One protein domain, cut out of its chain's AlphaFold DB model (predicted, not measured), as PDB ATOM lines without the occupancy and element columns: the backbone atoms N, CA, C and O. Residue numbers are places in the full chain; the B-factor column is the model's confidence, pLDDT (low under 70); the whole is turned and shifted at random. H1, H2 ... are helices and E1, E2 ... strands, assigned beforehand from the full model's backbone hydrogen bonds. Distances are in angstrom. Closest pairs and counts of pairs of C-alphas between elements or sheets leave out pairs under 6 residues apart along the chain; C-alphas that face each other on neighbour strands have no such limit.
ATOM      1  N   SER A  11     170.148 217.513 168.310       95.19
ATOM      2  CA  SER A  11     170.581 217.633 166.910       95.19
ATOM      3  C   SER A  11     169.480 217.311 165.899       95.19
ATOM      4  O   SER A  11     169.690 217.506 164.701       95.19
ATOM      5  N   ILE A  12     168.332 216.806 166.360       96.69
ATOM      6  CA  ILE A  12     167.209 216.463 165.492       96.69
ATOM      7  C   ILE A  12     166.373 217.711 165.202       96.69
ATOM      8  O   ILE A  12     165.991 218.462 166.105       96.69
ATOM      9  N   GLU A  13     166.056 217.887 163.928       95.69
ATOM     10  CA  GLU A  13     165.060 218.809 163.402       95.69
ATOM     11  C   GLU A  13     163.801 218.031 162.998       95.69
ATOM     12  O   GLU A  13     163.883 216.945 162.416       95.69
ATOM     13  N   TYR A  14     162.639 218.605 163.305       94.88
ATOM     14  CA  TYR A  14     161.335 218.125 162.864       94.88
ATOM     15  C   TYR A  14     160.820 219.022 161.742       94.88
ATOM     16  O   TYR A  14     160.607 220.214 161.959       94.88
ATOM     17  N   ILE A  15     160.607 218.439 160.563       93.25
ATOM     18  CA  ILE A  15     160.117 219.153 159.382       93.25
ATOM     19  C   ILE A  15     158.588 219.007 159.355       93.25
ATOM     20  O   ILE A  15     158.042 218.053 158.793       93.25
ATOM     21  N   SER A  16     157.895 219.918 160.047       86.62
ATOM     22  CA  SER A  16     156.448 219.823 160.303       86.62
ATOM     23  C   SER A  16     155.601 219.849 159.036       86.62
ATOM     24  O   SER A  16     154.680 219.048 158.915       86.62
ATOM     25  N   ASP A  17     155.947 220.704 158.074       87.81
ATOM     26  CA  ASP A  17     155.131 220.938 156.873       87.81
ATOM     27  C   ASP A  17     155.124 219.736 155.917       87.81
ATOM     28  O   ASP A  17     154.198 219.549 155.127       87.81
ATOM     29  N   GLU A  18     156.141 218.882 156.024       88.75
ATOM     30  CA  GLU A  18     156.243 217.617 155.294       88.75
ATOM     31  C   GLU A  18     155.731 216.418 156.107       88.75
ATOM     32  O   GLU A  18     155.759 215.276 155.641       88.75
ATOM     33  N   SER A  19     155.248 216.667 157.324       89.94
ATOM     34  CA  SER A  19     154.716 215.650 158.220       89.94
ATOM     35  C   SER A  19     153.192 215.681 158.228       89.94
ATOM     36  O   SER A  19     152.546 216.729 158.264       89.94
ATOM     37  N   LYS A  20     152.582 214.498 158.193       93.19
ATOM     38  CA  LYS A  20     151.125 214.348 158.104       93.19
ATOM     39  C   LYS A  20     150.655 213.160 158.911       93.19
ATOM     40  O   LYS A  20     151.389 212.185 159.066       93.19
ATOM     41  N   GLY A  21     149.416 213.209 159.371       91.56
ATOM     42  CA  GLY A  21     148.804 212.056 159.999       91.56
ATOM     43  C   GLY A  21     147.305 211.960 159.784       91.56
ATOM     44  O   GLY A  21     146.654 212.877 159.286       91.56
ATOM     45  N   ILE A  22     146.784 210.789 160.122       90.62
ATOM     46  CA  ILE A  22     145.404 210.375 159.931       90.62
ATOM     47  C   ILE A  22     144.937 209.729 161.227       90.62
ATOM     48  O   ILE A  22     145.572 208.804 161.732       90.62
ATOM     49  N   PHE A  23     143.815 210.204 161.747       87.12
ATOM     50  CA  PHE A  23     143.079 209.545 162.811       87.12
ATOM     51  C   PHE A  23     142.034 208.617 162.206       87.12
ATOM     52  O   PHE A  23     141.332 209.006 161.272       87.12
ATOM     53  N   LYS A  24     141.919 207.405 162.742       85.94
ATOM     54  CA  LYS A  24     140.896 206.434 162.362       85.94
ATOM     55  C   LYS A  24     140.438 205.673 163.599       85.94
ATOM     56  O   LYS A  24     141.277 205.210 164.376       85.94
ATOM     57  N   SER A  25     139.130 205.532 163.786       80.50
ATOM     58  CA  SER A  25     138.605 204.612 164.793       80.50
ATOM     59  C   SER A  25     138.878 203.154 164.408       80.50
ATOM     60  O   SER A  25     138.971 202.801 163.227       80.50
ATOM     61  N   ASN A  26     139.073 202.299 165.408       76.38
ATOM     62  CA  ASN A  26     139.073 200.855 165.198       76.38
ATOM     63  C   ASN A  26     137.634 200.331 164.992       76.38
ATOM     64  O   ASN A  26     136.670 201.069 165.160       76.38
ATOM     65  N   GLU A  27     137.485 199.061 164.610       76.69
ATOM     66  CA  GLU A  27     136.188 198.484 164.206       76.69
ATOM     67  C   GLU A  27     135.123 198.511 165.313       76.69
ATOM     68  O   GLU A  27     133.946 198.718 165.031       76.69
ATOM     69  N   ASP A  28     135.535 198.357 166.574       75.06
ATOM     70  CA  ASP A  28     134.645 198.458 167.738       75.06
ATOM     71  C   ASP A  28     134.467 199.907 168.243       75.06
ATOM     72  O   ASP A  28     133.721 200.149 169.193       75.06
ATOM     73  N   ASN A  29     135.139 200.869 167.602       72.69
ATOM     74  CA  ASN A  29     135.173 202.295 167.923       72.69
ATOM     75  C   ASN A  29     135.573 202.644 169.364       72.69
ATOM     76  O   ASN A  29     135.286 203.745 169.832       72.69
ATOM     77  N   THR A  30     136.257 201.747 170.070       75.81
ATOM     78  CA  THR A  30     136.741 201.991 171.437       75.81
ATOM     79  C   THR A  30     138.132 202.627 171.469       75.81
ATOM     80  O   THR A  30     138.504 203.269 172.461       75.81
ATOM     81  N   HIS A  31     138.887 202.506 170.372       79.69
ATOM     82  CA  HIS A  31     140.227 203.059 170.218       79.69
ATOM     83  C   HIS A  31     140.297 204.004 169.020       79.69
ATOM     84  O   HIS A  31     139.805 203.727 167.926       79.69
ATOM     85  N   LEU A  32     140.967 205.132 169.225       82.31
ATOM     86  CA  LEU A  32     141.401 206.019 168.160       82.31
ATOM     87  C   LEU A  32     142.847 205.679 167.813       82.31
ATOM     88  O   LEU A  32     143.736 205.772 168.663       82.31
ATOM     89  N   ARG A  33     143.090 205.323 166.554       89.19
ATOM     90  CA  ARG A  33     144.441 205.148 166.032       89.19
ATOM     91  C   ARG A  33     144.872 206.385 165.282       89.19
ATOM     92  O   ARG A  33     144.151 206.880 164.419       89.19
ATOM     93  N   PHE A  34     146.060 206.864 165.606       90.69
ATOM     94  CA  PHE A  34     146.718 207.943 164.896       90.69
ATOM     95  C   PHE A  34     147.894 207.376 164.113       90.69
ATOM     96  O   PHE A  34     148.861 206.896 164.699       90.69
ATOM     97  N   TYR A  35     147.807 207.421 162.791       93.25
ATOM     98  CA  TYR A  35     148.870 207.012 161.884       93.25
ATOM     99  C   TYR A  35     149.542 208.256 161.338       93.25
ATOM    100  O   TYR A  35     148.864 209.092 160.746       93.25
ATOM    101  N   CYS A  36     150.854 208.395 161.486       94.44
ATOM    102  CA  CYS A  36     151.549 209.542 160.924       94.44
ATOM    103  C   CYS A  36     152.884 209.188 160.276       94.44
ATOM    104  O   CYS A  36     153.572 208.242 160.660       94.44
ATOM    105  N   SER A  37     153.226 209.999 159.283       95.94
ATOM    106  CA  SER A  37     154.537 210.066 158.657       95.94
ATOM    107  C   SER A  37     155.208 211.340 159.163       95.94
ATOM    108  O   SER A  37     154.705 212.439 158.921       95.94
ATOM    109  N   ILE A  38     156.303 211.185 159.902       95.94
ATOM    110  CA  ILE A  38     157.056 212.269 160.543       95.94
ATOM    111  C   ILE A  38     158.391 212.394 159.823       95.94
ATOM    112  O   ILE A  38     159.177 211.444 159.806       95.94
ATOM    113  N   LYS A  39     158.667 213.562 159.252       96.44
ATOM    114  CA  LYS A  39     159.946 213.840 158.608       96.44
ATOM    115  C   LYS A  39     160.928 214.431 159.618       96.44
ATOM    116  O   LYS A  39     160.655 215.459 160.241       96.44
ATOM    117  N   LEU A  40     162.060 213.752 159.796       96.88
ATOM    118  CA  LEU A  40     163.104 214.106 160.755       96.88
ATOM    119  C   LEU A  40     164.454 214.221 160.053       96.88
ATOM    120  O   LEU A  40     164.779 213.418 159.175       96.88
ATOM    121  N   LYS A  41     165.267 215.174 160.506       97.38
ATOM    122  CA  LYS A  41     166.643 215.361 160.047       97.38
ATOM    123  C   LYS A  41     167.600 215.383 161.226       97.38
ATOM    124  O   LYS A  41     167.377 216.103 162.192       97.38
ATOM    125  N   ASN A  42     168.667 214.595 161.157       96.81
ATOM    126  CA  ASN A  42     169.724 214.583 162.164       96.81
ATOM    127  C   ASN A  42     170.917 215.392 161.665       96.81
ATOM    128  O   ASN A  42     171.627 214.948 160.768       96.81
ATOM    129  N   HIS A  43     171.161 216.546 162.282       95.94
ATOM    130  CA  HIS A  43     172.340 217.384 162.009       95.94
ATOM    131  C   HIS A  43     173.576 216.971 162.819       95.94
ATOM    132  O   HIS A  43     174.609 217.634 162.779       95.94
ATOM    133  N   GLY A  44     173.449 215.915 163.622       93.62
ATOM    134  CA  GLY A  44     174.515 215.364 164.441       93.62
ATOM    135  C   GLY A  44     175.354 214.333 163.691       93.62
ATOM    136  O   GLY A  44     174.990 213.822 162.630       93.62
ATOM    137  N   HIS A  45     176.483 213.987 164.302       94.12
ATOM    138  CA  HIS A  45     177.439 213.009 163.774       94.12
ATOM    139  C   HIS A  45     177.273 211.608 164.371       94.12
ATOM    140  O   HIS A  45     178.023 210.701 164.021       94.12
ATOM    141  N   GLU A  46     176.292 211.416 165.251       94.19
ATOM    142  CA  GLU A  46     176.000 210.129 165.874       94.19
ATOM    143  C   GLU A  46     174.678 209.544 165.374       94.19
ATOM    144  O   GLU A  46     173.742 210.264 165.011       94.19
ATOM    145  N   LYS A  47     174.614 208.211 165.362       96.12
ATOM    146  CA  LYS A  47     173.372 207.465 165.171       96.12
ATOM    147  C   LYS A  47     172.535 207.599 166.441       96.12
ATOM    148  O   LYS A  47     173.034 207.332 167.530       96.12
ATOM    149  N   LEU A  48     171.270 207.972 166.290       96.62
ATOM    150  CA  LEU A  48     170.357 208.179 167.409       96.62
ATOM    151  C   LEU A  48     169.305 207.079 167.455       96.62
ATOM    152  O   LEU A  48     168.763 206.688 166.422       96.62
ATOM    153  N   VAL A  49     169.022 206.622 168.671       97.12
ATOM    154  CA  VAL A  49     167.944 205.689 168.999       97.12
ATOM    155  C   VAL A  49     166.975 206.411 169.928       97.12
ATOM    156  O   VAL A  49     167.406 207.068 170.883       97.12
ATOM    157  N   PHE A  50     165.685 206.367 169.607       97.81
ATOM    158  CA  PHE A  50     164.655 207.097 170.342       97.81
ATOM    159  C   PHE A  50     163.265 206.494 170.149       97.81
ATOM    160  O   PHE A  50     163.006 205.723 169.230       97.81
ATOM    161  N   TYR A  51     162.353 206.927 171.004       98.19
ATOM    162  CA  TYR A  51     160.927 206.669 170.943       98.19
ATOM    163  C   TYR A  51     160.188 207.979 170.673       98.19
ATOM    164  O   TYR A  51     160.725 209.072 170.876       98.19
ATOM    165  N   ILE A  52     158.940 207.875 170.217       97.81
ATOM    166  CA  ILE A  52     158.110 209.033 169.878       97.81
ATOM    167  C   ILE A  52     156.855 209.021 170.741       97.81
ATOM    168  O   ILE A  52     156.154 208.011 170.813       97.81
ATOM    169  N   LYS A  53     156.544 210.161 171.354       95.88
ATOM    170  CA  LYS A  53     155.228 210.467 171.911       95.88
ATOM    171  C   LYS A  53     154.501 211.443 171.001       95.88
ATOM    172  O   LYS A  53     155.072 212.444 170.570       95.88
ATOM    173  N   TYR A  54     153.226 211.184 170.768       93.12
ATOM    174  CA  TYR A  54     152.284 212.185 170.298       93.12
ATOM    175  C   TYR A  54     151.805 213.015 171.490       93.12
ATOM    176  O   TYR A  54     151.403 212.446 172.509       93.12
ATOM    177  N   ILE A  55     151.848 214.344 171.356       91.00
ATOM    178  CA  ILE A  55     151.299 215.288 172.334       91.00
ATOM    179  C   ILE A  55     149.988 215.840 171.754       91.00
ATOM    180  O   ILE A  55     150.035 216.694 170.861       91.00
ATOM    181  N   PRO A  56     148.822 215.373 172.235       84.44
ATOM    182  CA  PRO A  56     147.540 215.833 171.730       84.44
ATOM    183  C   PRO A  56     147.300 217.306 172.059       84.44
ATOM    184  O   PRO A  56     147.677 217.790 173.131       84.44
ATOM    185  N   SER A  57     146.641 218.020 171.145       81.12
ATOM    186  CA  SER A  57     146.152 219.376 171.410       81.12
ATOM    187  C   SER A  57     145.021 219.355 172.443       81.12
ATOM    188  O   SER A  57     144.359 218.336 172.631       81.12
ATOM    189  N   GLU A  58     144.749 220.489 173.094       80.19
ATOM    190  CA  GLU A  58     143.647 220.587 174.065       80.19
ATOM    191  C   GLU A  58     142.280 220.285 173.441       80.19
ATOM    192  O   GLU A  58     141.410 219.730 174.105       80.19
ATOM    193  N   HIS A  59     142.091 220.593 172.155       74.31
ATOM    194  CA  HIS A  59     140.887 220.209 171.423       74.31
ATOM    195  C   HIS A  59     140.759 218.681 171.333       74.31
ATOM    196  O   HIS A  59     139.740 218.131 171.744       74.31
ATOM    197  N   ILE A  60     141.834 217.987 170.937       75.69
ATOM    198  CA  ILE A  60     141.859 216.520 170.915       75.69
ATOM    199  C   ILE A  60     141.674 215.943 172.326       75.69
ATOM    200  O   ILE A  60     140.951 214.972 172.477       75.69
ATOM    201  N   LYS A  61     142.241 216.546 173.378       77.12
ATOM    202  CA  LYS A  61     142.038 216.086 174.768       77.12
ATOM    203  C   LYS A  61     140.616 216.272 175.294       77.12
ATOM    204  O   LYS A  61     140.203 215.548 176.202       77.12
ATOM    205  N   LYS A  62     139.894 217.274 174.788       72.44
ATOM    206  CA  LYS A  62     138.496 217.537 175.153       72.44
ATOM    207  C   LYS A  62     137.548 216.586 174.437       72.44
ATOM    208  O   LYS A  62     136.627 216.080 175.068       72.44
ATOM    209  N   GLU A  63     137.783 216.339 173.151       64.31
ATOM    210  CA  GLU A  63     136.930 215.469 172.331       64.31
ATOM    211  C   GLU A  63     137.262 213.983 172.490       64.31
ATOM    212  O   GLU A  63     136.382 213.129 172.406       64.31
ATOM    213  N   PHE A  64     138.524 213.664 172.774       64.12
ATOM    214  CA  PHE A  64     139.025 212.308 172.904       64.12
ATOM    215  C   PHE A  64     139.695 212.138 174.255       64.12
ATOM    216  O   PHE A  64     140.454 212.968 174.746       64.12
ATOM    217  N   ALA A  65     139.471 210.990 174.862       59.25
ATOM    218  CA  ALA A  65     140.092 210.619 176.121       59.25
ATOM    219  C   ALA A  65     141.532 210.169 176.021       59.25
ATOM    220  O   ALA A  65     141.956 209.213 176.672       59.25
ATOM    221  N   CYS A  66     142.301 210.860 175.206       62.72
ATOM    222  CA  CYS A  66     143.719 210.659 175.250       62.72
ATOM    223  C   CYS A  66     144.232 211.029 176.652       62.72
ATOM    224  O   CYS A  66     143.753 211.972 177.298       62.72
ATOM    225  N   GLY A  67     145.202 210.250 177.130       65.38
ATOM    226  CA  GLY A  67     146.050 210.679 178.231       65.38
ATOM    227  C   GLY A  67     146.849 211.926 177.842       65.38
ATOM    228  O   GLY A  67     146.654 212.521 176.782       65.38
ATOM    229  N   GLU A  68     147.796 212.321 178.686       75.25
ATOM    230  CA  GLU A  68     148.655 213.477 178.399       75.25
ATOM    231  C   GLU A  68     149.487 213.307 177.118       75.25
ATOM    232  O   GLU A  68     149.864 214.293 176.487       75.25
ATOM    233  N   TYR A  69     149.737 212.057 176.724       83.31
ATOM    234  CA  TYR A  69     150.440 211.663 175.512       83.31
ATOM    235  C   TYR A  69     150.041 210.244 175.084       83.31
ATOM    236  O   TYR A  69     149.454 209.487 175.860       83.31
ATOM    237  N   ALA A  70     150.415 209.867 173.861       89.69
ATOM    238  CA  ALA A  70     150.396 208.481 173.391       89.69
ATOM    239  C   ALA A  70     151.785 208.098 172.867       89.69
ATOM    240  O   ALA A  70     152.407 208.888 172.161       89.69
ATOM    241  N   VAL A  71     152.285 206.910 173.210       94.38
ATOM    242  CA  VAL A  71     153.585 206.409 172.727       94.38
ATOM    243  C   VAL A  71     153.383 205.685 171.398       94.38
ATOM    244  O   VAL A  71     152.391 204.980 171.222       94.38
ATOM    245  N   ALA A  72     154.301 205.880 170.455       96.94
ATOM    246  CA  ALA A  72     154.287 205.164 169.188       96.94
ATOM    247  C   ALA A  72     154.499 203.665 169.429       96.94
ATOM    248  O   ALA A  72     155.410 203.285 170.164       96.94
ATOM    249  N   ILE A  73     153.696 202.823 168.785       96.31
ATOM    250  CA  ILE A  73     153.706 201.369 168.950       96.31
ATOM    251  C   ILE A  73     153.996 200.629 167.638       96.31
ATOM    252  O   ILE A  73     153.820 201.166 166.539       96.31
ATOM    253  N   ASP A  74     154.497 199.402 167.760       95.38
ATOM    254  CA  ASP A  74     154.731 198.463 166.664       95.38
ATOM    255  C   ASP A  74     153.463 197.643 166.340       95.38
ATOM    256  O   ASP A  74     152.384 197.874 166.892       95.38
ATOM    257  N   SER A  75     153.579 196.670 165.430       90.94
ATOM    258  CA  SER A  75     152.467 195.778 165.056       90.94
ATOM    259  C   SER A  75     151.990 194.870 166.193       90.94
ATOM    260  O   SER A  75     150.904 194.309 166.097       90.94
ATOM    261  N   ASN A  76     152.789 194.719 167.250       93.62
ATOM    262  CA  ASN A  76     152.480 193.911 168.426       93.62
ATOM    263  C   ASN A  76     151.955 194.764 169.592       93.62
ATOM    264  O   ASN A  76     151.787 194.245 170.695       93.62
ATOM    265  N   GLY A  77     151.745 196.069 169.383       90.50
ATOM    266  CA  GLY A  77     151.303 196.997 170.422       90.50
ATOM    267  C   GLY A  77     152.387 197.393 171.428       90.50
ATOM    268  O   GLY A  77     152.070 197.991 172.455       90.50
ATOM    269  N   LYS A  78     153.663 197.079 171.172       94.81
ATOM    270  CA  LYS A  78     154.787 197.459 172.043       94.81
ATOM    271  C   LYS A  78     155.370 198.806 171.619       94.81
ATOM    272  O   LYS A  78     155.304 199.120 170.433       94.81
ATOM    273  N   PRO A  79     155.974 199.590 172.535       96.25
ATOM    274  CA  PRO A  79     156.668 200.821 172.173       96.25
ATOM    275  C   PRO A  79     157.646 200.599 171.019       96.25
ATOM    276  O   PRO A  79     158.499 199.713 171.072       96.25
ATOM    277  N   LYS A  80     157.505 201.403 169.970       97.50
ATOM    278  CA  LYS A  80     158.324 201.305 168.770       97.50
ATOM    279  C   LYS A  80     159.586 202.136 168.927       97.50
ATOM    280  O   LYS A  80     159.519 203.351 169.105       97.50
ATOM    281  N   GLU A  81     160.723 201.469 168.792       97.56
ATOM    282  CA  GLU A  81     162.025 202.112 168.699       97.56
ATOM    283  C   GLU A  81     162.265 202.642 167.277       97.56
ATOM    284  O   GLU A  81     161.940 201.995 166.275       97.56
ATOM    285  N   PHE A  82     162.840 203.837 167.191       97.75
ATOM    286  CA  PHE A  82     163.228 204.494 165.953       97.75
ATOM    287  C   PHE A  82     164.724 204.754 165.942       97.75
ATOM    288  O   PHE A  82     165.347 205.038 166.966       97.75
ATOM    289  N   VAL A  83     165.284 204.696 164.739       97.12
ATOM    290  CA  VAL A  83     166.706 204.881 164.496       97.12
ATOM    291  C   VAL A  83     166.891 205.951 163.434       97.12
ATOM    292  O   VAL A  83     166.269 205.883 162.373       97.12
ATOM    293  N   LEU A  84     167.778 206.908 163.697       97.06
ATOM    294  CA  LEU A  84     168.124 207.963 162.751       97.06
ATOM    295  C   LEU A  84     169.639 208.050 162.574       97.06
ATOM    296  O   LEU A  84     170.388 208.273 163.527       97.06
ATOM    297  N   SER A  85     170.087 207.849 161.337       97.62
ATOM    298  CA  SER A  85     171.502 207.890 160.972       97.62
ATOM    299  C   SER A  85     172.073 209.311 161.089       97.62
ATOM    300  O   SER A  85     171.323 210.289 160.993       97.62
ATOM    301  N   PRO A  86     173.390 209.456 161.301       96.56
ATOM    302  CA  PRO A  86     174.036 210.767 161.321       96.56
ATOM    303  C   PRO A  86     173.900 211.474 159.971       96.56
ATOM    304  O   PRO A  86     173.943 210.818 158.931       96.56
ATOM    305  N   ASN A  87     173.762 212.802 159.993       95.31
ATOM    306  CA  ASN A  87     173.667 213.653 158.796       95.31
ATOM    307  C   ASN A  87     172.633 213.171 157.765       95.31
ATOM    308  O   ASN A  87     172.841 213.296 156.559       95.31
ATOM    309  N   SER A  88     171.532 212.585 158.239       96.56
ATOM    310  CA  SER A  88     170.504 211.991 157.385       96.56
ATOM    311  C   SER A  88     169.145 212.634 157.606       96.56
ATOM    312  O   SER A  88     168.847 213.166 158.678       96.56
ATOM    313  N   GLU A  89     168.324 212.560 156.568       97.00
ATOM    314  CA  GLU A  89     166.926 212.959 156.567       97.00
ATOM    315  C   GLU A  89     166.087 211.726 156.233       97.00
ATOM    316  O   GLU A  89     166.415 210.985 155.304       97.00
ATOM    317  N   THR A  90     165.038 211.466 157.011       96.00
ATOM    318  CA  THR A  90     164.170 210.308 156.790       96.00
ATOM    319  C   THR A  90     162.734 210.591 157.202       96.00
ATOM    320  O   THR A  90     162.453 211.478 158.012       96.00
ATOM    321  N   VAL A  91     161.822 209.788 156.664       96.56
ATOM    322  CA  VAL A  91     160.421 209.755 157.081       96.56
ATOM    323  C   VAL A  91     160.211 208.528 157.956       96.56
ATOM    324  O   VAL A  91     160.366 207.394 157.501       96.56
ATOM    325  N   VAL A  92     159.827 208.748 159.211       96.12
ATOM    326  CA  VAL A  92     159.444 207.673 160.127       96.12
ATOM    327  C   VAL A  92     157.928 207.538 160.178       96.12
ATOM    328  O   VAL A  92     157.207 208.525 160.303       96.12
ATOM    329  N   ASN A  93     157.437 206.303 160.092       96.50
ATOM    330  CA  ASN A  93     156.014 206.011 160.233       96.50
ATOM    331  C   ASN A  93     155.721 205.548 161.662       96.50
ATOM    332  O   ASN A  93     156.268 204.531 162.112       96.50
ATOM    333  N   ALA A  94     154.865 206.290 162.359       96.44
ATOM    334  CA  ALA A  94     154.442 206.011 163.723       96.44
ATOM    335  C   ALA A  94     152.935 205.731 163.770       96.44
ATOM    336  O   ALA A  94     152.145 206.347 163.053       96.44
ATOM    337  N   MET A  95     152.554 204.784 164.621       95.69
ATOM    338  CA  MET A  95     151.168 204.503 164.968       95.69
ATOM    339  C   MET A  95     151.015 204.732 166.464       95.69
ATOM    340  O   MET A  95     151.820 204.226 167.238       95.69
ATOM    341  N   PHE A  96     149.986 205.462 166.864       92.81
ATOM    342  CA  PHE A  96     149.616 205.654 168.261       92.81
ATOM    343  C   PHE A  96     148.209 205.123 168.463       92.81
ATOM    344  O   PHE A  96     147.355 205.289 167.591       92.81
ATOM    345  N   GLU A  97     147.957 204.528 169.619       88.88
ATOM    346  CA  GLU A  97     146.626 204.074 170.003       88.88
ATOM    347  C   GLU A  97     146.198 204.791 171.281       88.88
ATOM    348  O   GLU A  97     146.961 204.906 172.242       88.88
ATOM    349  N   MET A  98     144.986 205.338 171.263       84.31
ATOM    350  CA  MET A  98     144.396 206.077 172.374       84.31
ATOM    351  C   MET A  98     143.011 205.510 172.660       84.31
ATOM    352  O   MET A  98     142.206 205.340 171.745       84.31
ATOM    353  N   LYS A  99     142.716 205.236 173.930       77.00
ATOM    354  CA  LYS A  99     141.401 204.756 174.362       77.00
ATOM    355  C   LYS A  99     140.414 205.919 174.483       77.00
ATOM    356  O   LYS A  99     140.804 207.004 174.904       77.00
ATOM    357  N   GLN A 100     139.146 205.708 174.141       69.12
ATOM    358  CA  GLN A 100     138.075 206.701 174.332       69.12
ATOM    359  C   GLN A 100     137.516 206.660 175.779       69.12
ATOM    360  O   GLN A 100     137.498 205.602 176.405       69.12
ATOM    361  N   LYS A 101     137.091 207.808 176.349       63.94
ATOM    362  CA  LYS A 101     136.634 207.942 177.766       63.94
ATOM    363  C   LYS A 101     135.188 207.508 177.808       63.94
ATOM    364  O   LYS A 101     134.795 206.817 178.736       63.94
ATOM    365  N   GLN A 102     134.411 207.980 176.836       60.00
ATOM    366  CA  GLN A 102     132.978 207.766 176.713       60.00
ATOM    367  C   GLN A 102     132.590 207.837 175.232       60.00
ATOM    368  O   GLN A 102     133.109 208.683 174.506       60.00
ATOM    369  N   GLY A 103     131.659 206.978 174.815       59.50
ATOM    370  CA  GLY A 103     131.085 206.980 173.469       59.50
ATOM    371  C   GLY A 103     131.808 206.101 172.443       59.50
ATOM    372  O   GLY A 103     132.742 205.371 172.760       59.50
ATOM    373  N   THR A 110     142.201 213.972 158.874       84.94
ATOM    374  CA  THR A 110     143.604 214.271 158.569       84.94
ATOM    375  C   THR A 110     144.086 215.409 159.446       84.94
ATOM    376  O   THR A 110     143.403 216.424 159.564       84.94
ATOM    377  N   ILE A 111     145.292 215.284 159.984       83.12
ATOM    378  CA  ILE A 111     145.988 216.371 160.663       83.12
ATOM    379  C   ILE A 111     147.298 216.653 159.937       83.12
ATOM    380  O   ILE A 111     148.081 215.754 159.615       83.12
ATOM    381  N   LYS A 112     147.524 217.933 159.668       81.25
ATOM    382  CA  LYS A 112     148.844 218.477 159.364       81.25
ATOM    383  C   LYS A 112     149.322 219.188 160.616       81.25
ATOM    384  O   LYS A 112     148.486 219.692 161.361       81.25
ATOM    385  N   ASN A 113     150.631 219.225 160.824       79.69
ATOM    386  CA  ASN A 113     151.246 219.950 161.930       79.69
ATOM    387  C   ASN A 113     150.747 219.500 163.315       79.69
ATOM    388  O   ASN A 113     149.809 220.037 163.896       79.69
ATOM    389  N   PHE A 114     151.405 218.488 163.867       88.88
ATOM    390  CA  PHE A 114     151.118 217.969 165.202       88.88
ATOM    391  C   PHE A 114     152.356 218.053 166.091       88.88
ATOM    392  O   PHE A 114     153.492 218.059 165.607       88.88
ATOM    393  N   SER A 115     152.113 218.128 167.401       92.50
ATOM    394  CA  SER A 115     153.174 218.173 168.401       92.50
ATOM    395  C   SER A 115     153.663 216.767 168.729       92.50
ATOM    396  O   SER A 115     152.862 215.860 168.972       92.50
ATOM    397  N   ILE A 116     154.980 216.599 168.780       95.12
ATOM    398  CA  ILE A 116     155.623 215.343 169.166       95.12
ATOM    399  C   ILE A 116     156.718 215.586 170.195       95.12
ATOM    400  O   ILE A 116     157.292 216.672 170.297       95.12
ATOM    401  N   GLU A 117     157.040 214.540 170.935       96.81
ATOM    402  CA  GLU A 117     158.214 214.476 171.792       96.81
ATOM    403  C   GLU A 117     159.043 213.257 171.408       96.81
ATOM    404  O   GLU A 117     158.530 212.141 171.329       96.81
ATOM    405  N   LEU A 118     160.332 213.480 171.163       97.69
ATOM    406  CA  LEU A 118     161.317 212.416 171.042       97.69
ATOM    407  C   LEU A 118     161.938 212.190 172.412       97.69
ATOM    408  O   LEU A 118     162.308 213.156 173.087       97.69
ATOM    409  N   PHE A 119     162.091 210.932 172.803       97.38
ATOM    410  CA  PHE A 119     162.718 210.595 174.074       97.38
ATOM    411  C   PHE A 119     163.576 209.336 173.975       97.38
ATOM    412  O   PHE A 119     163.320 208.443 173.168       97.38
ATOM    413  N   ASN A 120     164.603 209.281 174.809       96.19
ATOM    414  CA  ASN A 120     165.358 208.080 175.148       96.19
ATOM    415  C   ASN A 120     165.681 208.124 176.650       96.19
ATOM    416  O   ASN A 120     165.231 209.039 177.343       96.19
ATOM    417  N   ASP A 121     166.470 207.174 177.145       93.44
ATOM    418  CA  ASP A 121     166.765 207.040 178.581       93.44
ATOM    419  C   ASP A 121     167.373 208.300 179.219       93.44
ATOM    420  O   ASP A 121     167.238 208.515 180.420       93.44
TER     421      ASP A 121
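What this domain is: This is residues 11 to 103 and 110 to 121 of the 132 residues of an uncharacterized protein of Desulfotomaculum arcticum DSM 17038 (UniProt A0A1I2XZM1). One strongly twisted sheet folds back on itself into two walls partly face to face, E7, E1, E2 and E6 in one and E8, E3, E4 and E5 in the other. The walls join where E4 pairs with E6, and short helix H1 sits at one end, off the sheet. The printed part has 105 residues, with eight named strands and one named helix: along the chain E1, E2 and E3 come first, then H1, then E4 to E8; the class is mostly strand, and the eight strands make one branched sheet in which E3 has three neighbours and the neighbour pairs are antiparallel. The whole is compact, with a radius of gyration of the C-alphas of 14.2 A, and elongated, spanning 48 by 28 by 22 A.

How they stand to each other: E1, residues 12 to 25, bends by 74 degrees at residue 17 and forms a hairpin with E2, residues 31 to 42; N 22 and O 35 are 2.8 A apart. E3, residues 48 to 55, has three neighbours: E4, residues 70 to 73, and E5, residues 82 to 84, on one side, E8, residues 115 to 120, on the other. Their pairs include N 54 and O 70, 2.8 A, N 50 and O 82, 3.0 A, and N 53 and O 117, 2.8 A. H1, residues 58 to 63, is not on the sheet; its O i to N i+4 pairs are within hydrogen-bond range. E6, residues 89 to 99, has E2 on one side, with N 34 and O 96 at 2.8 A, and E4 on the other, with N 73 and O 95 at 2.8 A. E7, residues 110 to 112, pairs with E1, N 21 and O 111 at 2.9 A, and runs on into E8 at 75 degrees.

Where its parts are: E1 begins at C-alpha 12 (167.209, 216.463, 165.492) and measures 31.0 A, E2 32.7 A, E3 20.9 A and E6 32.2 A. E8, 17.2 A, ends at C-alpha 120 (165.358, 208.080, 175.148).

The domain as a whole: Residues 104 to 109 are not printed; C-alphas 103 and 110 are 20.8 A apart. No link printed whole is long. The pLDDT is under 70 at residues 63 to 67 and 100 to 103.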